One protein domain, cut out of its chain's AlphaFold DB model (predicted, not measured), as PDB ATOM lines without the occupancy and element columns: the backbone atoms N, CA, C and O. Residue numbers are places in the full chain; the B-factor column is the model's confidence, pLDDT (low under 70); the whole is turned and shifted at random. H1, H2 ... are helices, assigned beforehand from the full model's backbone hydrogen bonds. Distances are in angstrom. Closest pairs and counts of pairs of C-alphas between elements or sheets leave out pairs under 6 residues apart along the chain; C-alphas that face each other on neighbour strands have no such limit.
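Overview. This is residues 16 to 69 of the 71 residues of an uncharacterized protein of Bacteroides cellulosilyticus DSM 14838 (UniProt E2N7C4). Three short helices, H1, H2 and H3, make a triangle at one end, each turned steeply across the others, with few contacts between them; a fourth, shorter helix, H4, lies at the other end, near the last residue of H2. The printed part has 54 residues, with four named helices in the order H1, H2, H3, H4 and no named strand; the class is all helix. It is compact, with a radius of gyration of the C-alphas of 10.7 A, and spans 30 by 21 by 18 A.

Arrangement. H2, residues 33 to 41, only just touches H1, residues 16 to 24, with 3 pairs of C-alphas within 8 A. The closest C-alphas are those of Phe 19 and Phe 36, 6.8 A apart, and the lines of H1 and H2 are about perpendicular at 81 degrees. H2 and H3, residues 45 to 53, touch only at the corner by their tight link, and only just, with 3 pairs within 8 A; the closest C-alphas, of Leu 39 and Arg 47, are 5.8 A apart, and the lines are about perpendicular at 82 degrees. H1 and H3 are close but not clearly touching, the closest C-alphas being those of Phe 22 and Phe 50 at 7.7 A; they run opposite ways at a steep tilt of 62 degrees. H4, residues 62 to 67, is close to H2 but not clearly touching, with the C-alphas of Thr 41 and Gly 62 closest at 6.8 A. H4 is apart from H1 and H3. In H1, H2 and H3 every O i to N i+4 pair is within hydrogen-bond range; in H4, 1 of 2.

Along the chain. H1 begins at C-alpha 16, (140.180, 184.586, 122.493), and is 12.9 A long from first to last C-alpha. H2 and H3 each measure 12.2 A. H4 measures 9.3 A and ends at C-alpha 67, (138.344, 181.585, 107.066).

Size, cuts and confidence. The C-alphas farthest apart, of Pro 26 and Gln 67, are 30.2 A apart. The printed part has no cut and no long link. Residue 16 and residues 55 to 69 are under pLDDT 70; the mean of H4 is 49.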
ATOM      1  N   SER A  16     139.039 184.161 121.673       65.31
ATOM      2  CA  SER A  16     140.180 184.586 122.493       65.31
ATOM      3  C   SER A  16     139.911 184.395 123.983       65.31
ATOM      4  O   SER A  16     140.768 183.866 124.690       65.31
ATOM      5  N   ASP A  17     138.703 184.723 124.441       75.75
ATOM      6  CA  ASP A  17     138.299 184.501 125.834       75.75
ATOM      7  C   ASP A  17     138.209 183.000 126.159       75.75
ATOM      8  O   ASP A  17     138.669 182.553 127.208       75.75
ATOM      9  N   ALA A  18     137.743 182.190 125.204       79.12
ATOM     10  CA  ALA A  18     137.704 180.736 125.342       79.12
ATOM     11  C   ALA A  18     139.112 180.121 125.443       79.12
ATOM     12  O   ALA A  18     139.330 179.201 126.228       79.12
ATOM     13  N   PHE A  19     140.096 180.629 124.696       82.88
ATOM     14  CA  PHE A  19     141.476 180.154 124.821       82.88
ATOM     15  C   PHE A  19     142.083 180.482 126.194       82.88
ATOM     16  O   PHE A  19     142.824 179.671 126.760       82.88
ATOM     17  N   LEU A  20     141.752 181.645 126.762       84.12
ATOM     18  CA  LEU A  20     142.168 181.995 128.120       84.12
ATOM     19  C   LEU A  20     141.565 181.029 129.142       84.12
ATOM     20  O   LEU A  20     142.305 180.491 129.964       84.12
ATOM     21  N   GLU A  21     140.268 180.734 129.045       86.12
ATOM     22  CA  GLU A  21     139.616 179.735 129.903       86.12
ATOM     23  C   GLU A  21     140.214 178.335 129.722       86.12
ATOM     24  O   GLU A  21     140.461 177.629 130.700       86.12
ATOM     25  N   PHE A  22     140.541 177.951 128.489       87.12
ATOM     26  CA  PHE A  22     141.199 176.683 128.187       87.12
ATOM     27  C   PHE A  22     142.552 176.542 128.891       87.12
ATOM     28  O   PHE A  22     142.835 175.469 129.419       87.12
ATOM     29  N   ARG A  23     143.365 177.604 128.946       89.62
ATOM     30  CA  ARG A  23     144.669 177.604 129.638       89.62
ATOM     31  C   ARG A  23     144.571 177.623 131.163       89.62
ATOM     32  O   ARG A  23     145.554 177.292 131.821       89.62
ATOM     33  N   LEU A  24     143.427 178.024 131.720       90.38
ATOM     34  CA  LEU A  24     143.172 177.979 133.164       90.38
ATOM     35  C   LEU A  24     142.808 176.572 133.654       90.38
ATOM     36  O   LEU A  24     142.831 176.321 134.860       90.38
ATOM     37  N   LEU A  25     142.476 175.651 132.745       88.44
ATOM     38  CA  LEU A  25     142.237 174.259 133.100       88.44
ATOM     39  C   LEU A  25     143.547 173.559 133.506       88.44
ATOM     40  O   LEU A  25     144.555 173.707 132.809       88.44
ATOM     41  N   PRO A  26     143.533 172.745 134.579       90.50
ATOM     42  CA  PRO A  26     144.703 171.977 134.989       90.50
ATOM     43  C   PRO A  26     145.242 171.099 133.852       90.50
ATOM     44  O   PRO A  26     144.494 170.316 133.265       90.50
ATOM     45  N   GLY A  27     146.540 171.205 133.563       89.94
ATOM     46  CA  GLY A  27     147.212 170.456 132.494       89.94
ATOM     47  C   GLY A  27     147.199 171.131 131.116       89.94
ATOM     48  O   GLY A  27     147.728 170.562 130.154       89.94
ATOM     49  N   ASN A  28     146.627 172.334 131.002       90.81
ATOM     50  CA  ASN A  28     146.586 173.116 129.763       90.81
ATOM     51  C   ASN A  28     147.463 174.379 129.803       90.81
ATOM     52  O   ASN A  28     147.461 175.166 128.856       90.81
ATOM     53  N   GLU A  29     148.243 174.579 130.861       92.75
ATOM     54  CA  GLU A  29     148.967 175.823 131.135       92.75
ATOM     55  C   GLU A  29     149.986 176.149 130.034       92.75
ATOM     56  O   GLU A  29     150.224 177.315 129.719       92.75
ATOM     57  N   THR A  30     150.575 175.126 129.413       92.88
ATOM     58  CA  THR A  30     151.562 175.255 128.327       92.88
ATOM     59  C   THR A  30     150.997 174.927 126.947       92.88
ATOM     60  O   THR A  30     151.731 175.007 125.960       92.88
ATOM     61  N   LYS A  31     149.707 174.575 126.854       88.38
ATOM     62  CA  LYS A  31     149.069 174.241 125.579       88.38
ATOM     63  C   LYS A  31     148.940 175.476 124.696       88.38
ATOM     64  O   LYS A  31     148.675 176.591 125.148       88.38
ATOM     65  N   THR A  32     149.156 175.253 123.413       88.38
ATOM     66  CA  THR A  32     149.194 176.280 122.379       88.38
ATOM     67  C   THR A  32     147.811 176.511 121.775       88.38
ATOM     68  O   THR A  32     146.887 175.718 121.965       88.38
ATOM     69  N   ASN A  33     147.680 177.563 120.963       81.81
ATOM     70  CA  ASN A  33     146.488 177.761 120.135       81.81
ATOM     71  C   ASN A  33     146.209 176.541 119.238       81.81
ATOM     72  O   ASN A  33     145.056 176.187 119.039       81.81
ATOM     73  N   ASN A  34     147.246 175.852 118.746       81.81
ATOM     74  CA  ASN A  34     147.076 174.655 117.917       81.81
ATOM     75  C   ASN A  34     146.445 173.495 118.694       81.81
ATOM     76  O   ASN A  34     145.582 172.803 118.160       81.81
ATOM     77  N   ASP A  35     146.829 173.310 119.958       86.50
ATOM     78  CA  ASP A  35     146.218 172.303 120.833       86.50
ATOM     79  C   ASP A  35     144.750 172.630 121.114       86.50
ATOM     80  O   ASP A  35     143.893 171.746 121.121       86.50
ATOM     81  N   PHE A  36     144.456 173.917 121.308       84.25
ATOM     82  CA  PHE A  36     143.097 174.409 121.479       84.25
ATOM     83  C   PHE A  36     142.244 174.174 120.225       84.25
ATOM     84  O   PHE A  36     141.141 173.637 120.324       84.25
ATOM     85  N   TYR A  37     142.768 174.477 119.035       75.56
ATOM     86  CA  TYR A  37     142.080 174.180 117.778       75.56
ATOM     87  C   TYR A  37     141.829 172.689 117.615       75.56
ATOM     88  O   TYR A  37     140.709 172.297 117.301       75.56
ATOM     89  N   PHE A  38     142.837 171.859 117.888       81.62
ATOM     90  CA  PHE A  38     142.697 170.411 117.812       81.62
ATOM     91  C   PHE A  38     141.585 169.898 118.734       81.62
ATOM     92  O   PHE A  38     140.792 169.056 118.308       81.62
ATOM     93  N   LEU A  39     141.477 170.431 119.958       83.81
ATOM     94  CA  LEU A  39     140.374 170.124 120.870       83.81
ATOM     95  C   LEU A  39     139.020 170.516 120.265       83.81
ATOM     96  O   LEU A  39     138.102 169.702 120.256       83.81
ATOM     97  N   LEU A  40     138.889 171.741 119.750       76.44
ATOM     98  CA  LEU A  40     137.624 172.246 119.207       76.44
ATOM     99  C   LEU A  40     137.163 171.482 117.960       76.44
ATOM    100  O   LEU A  40     135.965 171.252 117.786       76.44
ATOM    101  N   THR A  41     138.096 171.069 117.103       71.69
ATOM    102  CA  THR A  41     137.788 170.396 115.835       71.69
ATOM    103  C   THR A  41     137.659 168.882 115.961       71.69
ATOM    104  O   THR A  41     137.143 168.248 115.044       71.69
ATOM    105  N   THR A  42     138.117 168.287 117.065       77.25
ATOM    106  CA  THR A  42     138.093 166.831 117.264       77.25
ATOM    107  C   THR A  42     136.961 166.439 118.207       77.25
ATOM    108  O   THR A  42     137.021 166.760 119.394       77.25
ATOM    109  N   PRO A  43     135.928 165.716 117.735       77.50
ATOM    110  CA  PRO A  43     134.849 165.264 118.600       77.50
ATOM    111  C   PRO A  43     135.336 164.359 119.726       77.50
ATOM    112  O   PRO A  43     135.809 163.251 119.484       77.50
ATOM    113  N   ASN A  44     135.207 164.832 120.963       80.50
ATOM    114  CA  ASN A  44     135.466 164.052 122.163       80.50
ATOM    115  C   ASN A  44     134.708 164.634 123.375       80.50
ATOM    116  O   ASN A  44     134.172 165.742 123.336       80.50
ATOM    117  N   VAL A  45     134.676 163.868 124.467       84.31
ATOM    118  CA  VAL A  45     133.954 164.234 125.698       84.31
ATOM    119  C   VAL A  45     134.542 165.483 126.365       84.31
ATOM    120  O   VAL A  45     133.809 166.253 126.982       84.31
ATOM    121  N   GLU A  46     135.854 165.694 126.268       83.38
ATOM    122  CA  GLU A  46     136.531 166.848 126.872       83.38
ATOM    123  C   GLU A  46     136.163 168.148 126.160       83.38
ATOM    124  O   GLU A  46     135.848 169.138 126.815       83.38
ATOM    125  N   ARG A  47     136.098 168.114 124.827       83.75
ATOM    126  CA  ARG A  47     135.601 169.191 123.978       83.75
ATOM    127  C   ARG A  47     134.180 169.554 124.379       83.75
ATOM    128  O   ARG A  47     133.907 170.720 124.621       83.75
ATOM    129  N   ASP A  48     133.285 168.578 124.483       80.69
ATOM    130  CA  ASP A  48     131.873 168.854 124.780       80.69
ATOM    131  C   ASP A  48     131.686 169.439 126.184       80.69
ATOM    132  O   ASP A  48     130.911 170.378 126.371       80.69
ATOM    133  N   LYS A  49     132.454 168.950 127.165       83.75
ATOM    134  CA  LYS A  49     132.497 169.531 128.516       83.75
ATOM    135  C   LYS A  49     133.022 170.963 128.503       83.75
ATOM    136  O   LYS A  49     132.427 171.828 129.143       83.75
ATOM    137  N   PHE A  50     134.107 171.211 127.776       83.81
ATOM    138  CA  PHE A  50     134.706 172.534 127.651       83.81
ATOM    139  C   PHE A  50     133.738 173.527 126.994       83.81
ATOM    140  O   PHE A  50     133.458 174.586 127.555       83.81
ATOM    141  N   LEU A  51     133.151 173.145 125.857       78.31
ATOM    142  CA  LEU A  51     132.157 173.940 125.141       78.31
ATOM    143  C   LEU A  51     130.934 174.228 126.017       78.31
ATOM    144  O   LEU A  51     130.481 175.369 126.076       78.31
ATOM    145  N   SER A  52     130.428 173.235 126.754       78.56
ATOM    146  CA  SER A  52     129.310 173.435 127.681       78.56
ATOM    147  C   SER A  52     129.658 174.392 128.824       78.56
ATOM    148  O   SER A  52     128.804 175.185 129.215       78.56
ATOM    149  N   GLY A  53     130.877 174.321 129.370       78.75
ATOM    150  CA  GLY A  53     131.337 175.208 130.444       78.75
ATOM    151  C   GLY A  53     131.433 176.664 129.991       78.75
ATOM    152  O   GLY A  53     130.965 177.561 130.686       78.75
ATOM    153  N   CYS A  54     131.928 176.871 128.772       73.38
ATOM    154  CA  CYS A  54     132.108 178.188 128.169       73.38
ATOM    155  C   CYS A  54     130.838 178.710 127.456       73.38
ATOM    156  O   CYS A  54     130.859 179.781 126.856       73.38
ATOM    157  N   LYS A  55     129.723 177.954 127.484       68.38
ATOM    158  CA  LYS A  55     128.480 178.224 126.723       68.38
ATOM    159  C   LYS A  55     128.717 178.416 125.218       68.38
ATOM    160  O   LYS A  55     128.095 179.265 124.581       68.38
ATOM    161  N   LEU A  56     129.612 177.619 124.646       66.19
ATOM    162  CA  LEU A  56     130.027 177.728 123.256       66.19
ATOM    163  C   LEU A  56     129.300 176.737 122.339       66.19
ATOM    164  O   LEU A  56     129.062 175.576 122.666       66.19
ATOM    165  N   SER A  57     129.015 177.237 121.141       59.16
ATOM    166  CA  SER A  57     128.768 176.509 119.891       59.16
ATOM    167  C   SER A  57     129.775 175.394 119.565       59.16
ATOM    168  O   SER A  57     130.911 175.781 119.293       59.16
ATOM    169  N   PRO A  58     129.502 174.072 119.517       57.53
ATOM    170  CA  PRO A  58     130.409 173.179 118.791       57.53
ATOM    171  C   PRO A  58     130.594 173.667 117.353       57.53
ATOM    172  O   PRO A  58     129.621 173.906 116.637       57.53
ATOM    173  N   VAL A  59     131.848 173.812 116.923       59.28
ATOM    174  CA  VAL A  59     132.156 174.181 115.540       59.28
ATOM    175  C   VAL A  59     132.010 172.934 114.676       59.28
ATOM    176  O   VAL A  59     132.889 172.078 114.628       59.28
ATOM    177  N   VAL A  60     130.854 172.798 114.024       52.16
ATOM    178  CA  VAL A  60     130.505 171.613 113.215       52.16
ATOM    179  C   VAL A  60     131.133 171.668 111.814       52.16
ATOM    180  O   VAL A  60     131.195 170.658 111.120       52.16
ATOM    181  N   ASN A  61     131.649 172.828 111.395       52.12
ATOM    182  CA  ASN A  61     132.195 173.027 110.057       52.12
ATOM    183  C   ASN A  61     133.649 173.528 110.105       52.12
ATOM    184  O   ASN A  61     133.910 174.695 110.402       52.12
ATOM    185  N   GLY A  62     134.600 172.647 109.779       47.81
ATOM    186  CA  GLY A  62     136.036 172.957 109.762       47.81
ATOM    187  C   GLY A  62     136.441 174.074 108.788       47.81
ATOM    188  O   GLY A  62     137.496 174.680 108.973       47.81
ATOM    189  N   ASN A  63     135.599 174.404 107.799       49.97
ATOM    190  CA  ASN A  63     135.854 175.505 106.864       49.97
ATOM    191  C   ASN A  63     135.688 176.894 107.508       49.97
ATOM    192  O   ASN A  63     136.360 177.833 107.089       49.97
ATOM    193  N   VAL A  64     134.867 177.025 108.556       52.94
ATOM    194  CA  VAL A  64     134.647 178.308 109.256       52.94
ATOM    195  C   VAL A  64     135.854 178.682 110.128       52.94
ATOM    196  O   VAL A  64     136.214 179.852 110.214       52.94
ATOM    197  N   VAL A  65     136.546 177.688 110.702       50.06
ATOM    198  CA  VAL A  65     137.750 177.906 111.529       50.06
ATOM    199  C   VAL A  65     138.916 178.460 110.706       50.06
ATOM    200  O   VAL A  65     139.675 179.282 111.207       50.06
ATOM    201  N   ARG A  66     139.067 178.041 109.441       46.50
ATOM    202  CA  ARG A  66     140.151 178.538 108.575       46.50
ATOM    203  C   ARG A  66     139.895 179.951 108.046       46.50
ATOM    204  O   ARG A  66     140.825 180.744 108.022       46.50
ATOM    205  N   GLN A  67     138.657 180.285 107.678       47.25
ATOM    206  CA  GLN A  67     138.344 181.585 107.066       47.25
ATOM    207  C   GLN A  67     138.388 182.777 108.035       47.25
ATOM    208  O   GLN A  67     138.602 183.896 107.586       47.25
ATOM    209  N   GLN A  68     138.224 182.576 109.347       51.34
ATOM    210  CA  GLN A  68     138.330 183.679 110.318       51.34
ATOM    211  C   GLN A  68     139.773 184.047 110.710       51.34
ATOM    212  O   GLN A  68     139.970 185.030 111.421       51.34
ATOM    213  N   PHE A  69     140.777 183.283 110.264       50.16
ATOM    214  CA  PHE A  69     142.173 183.461 110.688       50.16
ATOM    215  C   PHE A  69     143.193 183.518 109.540       50.16
ATOM    216  O   PHE A  69     144.392 183.626 109.808       50.16
TER     217      PHE A  69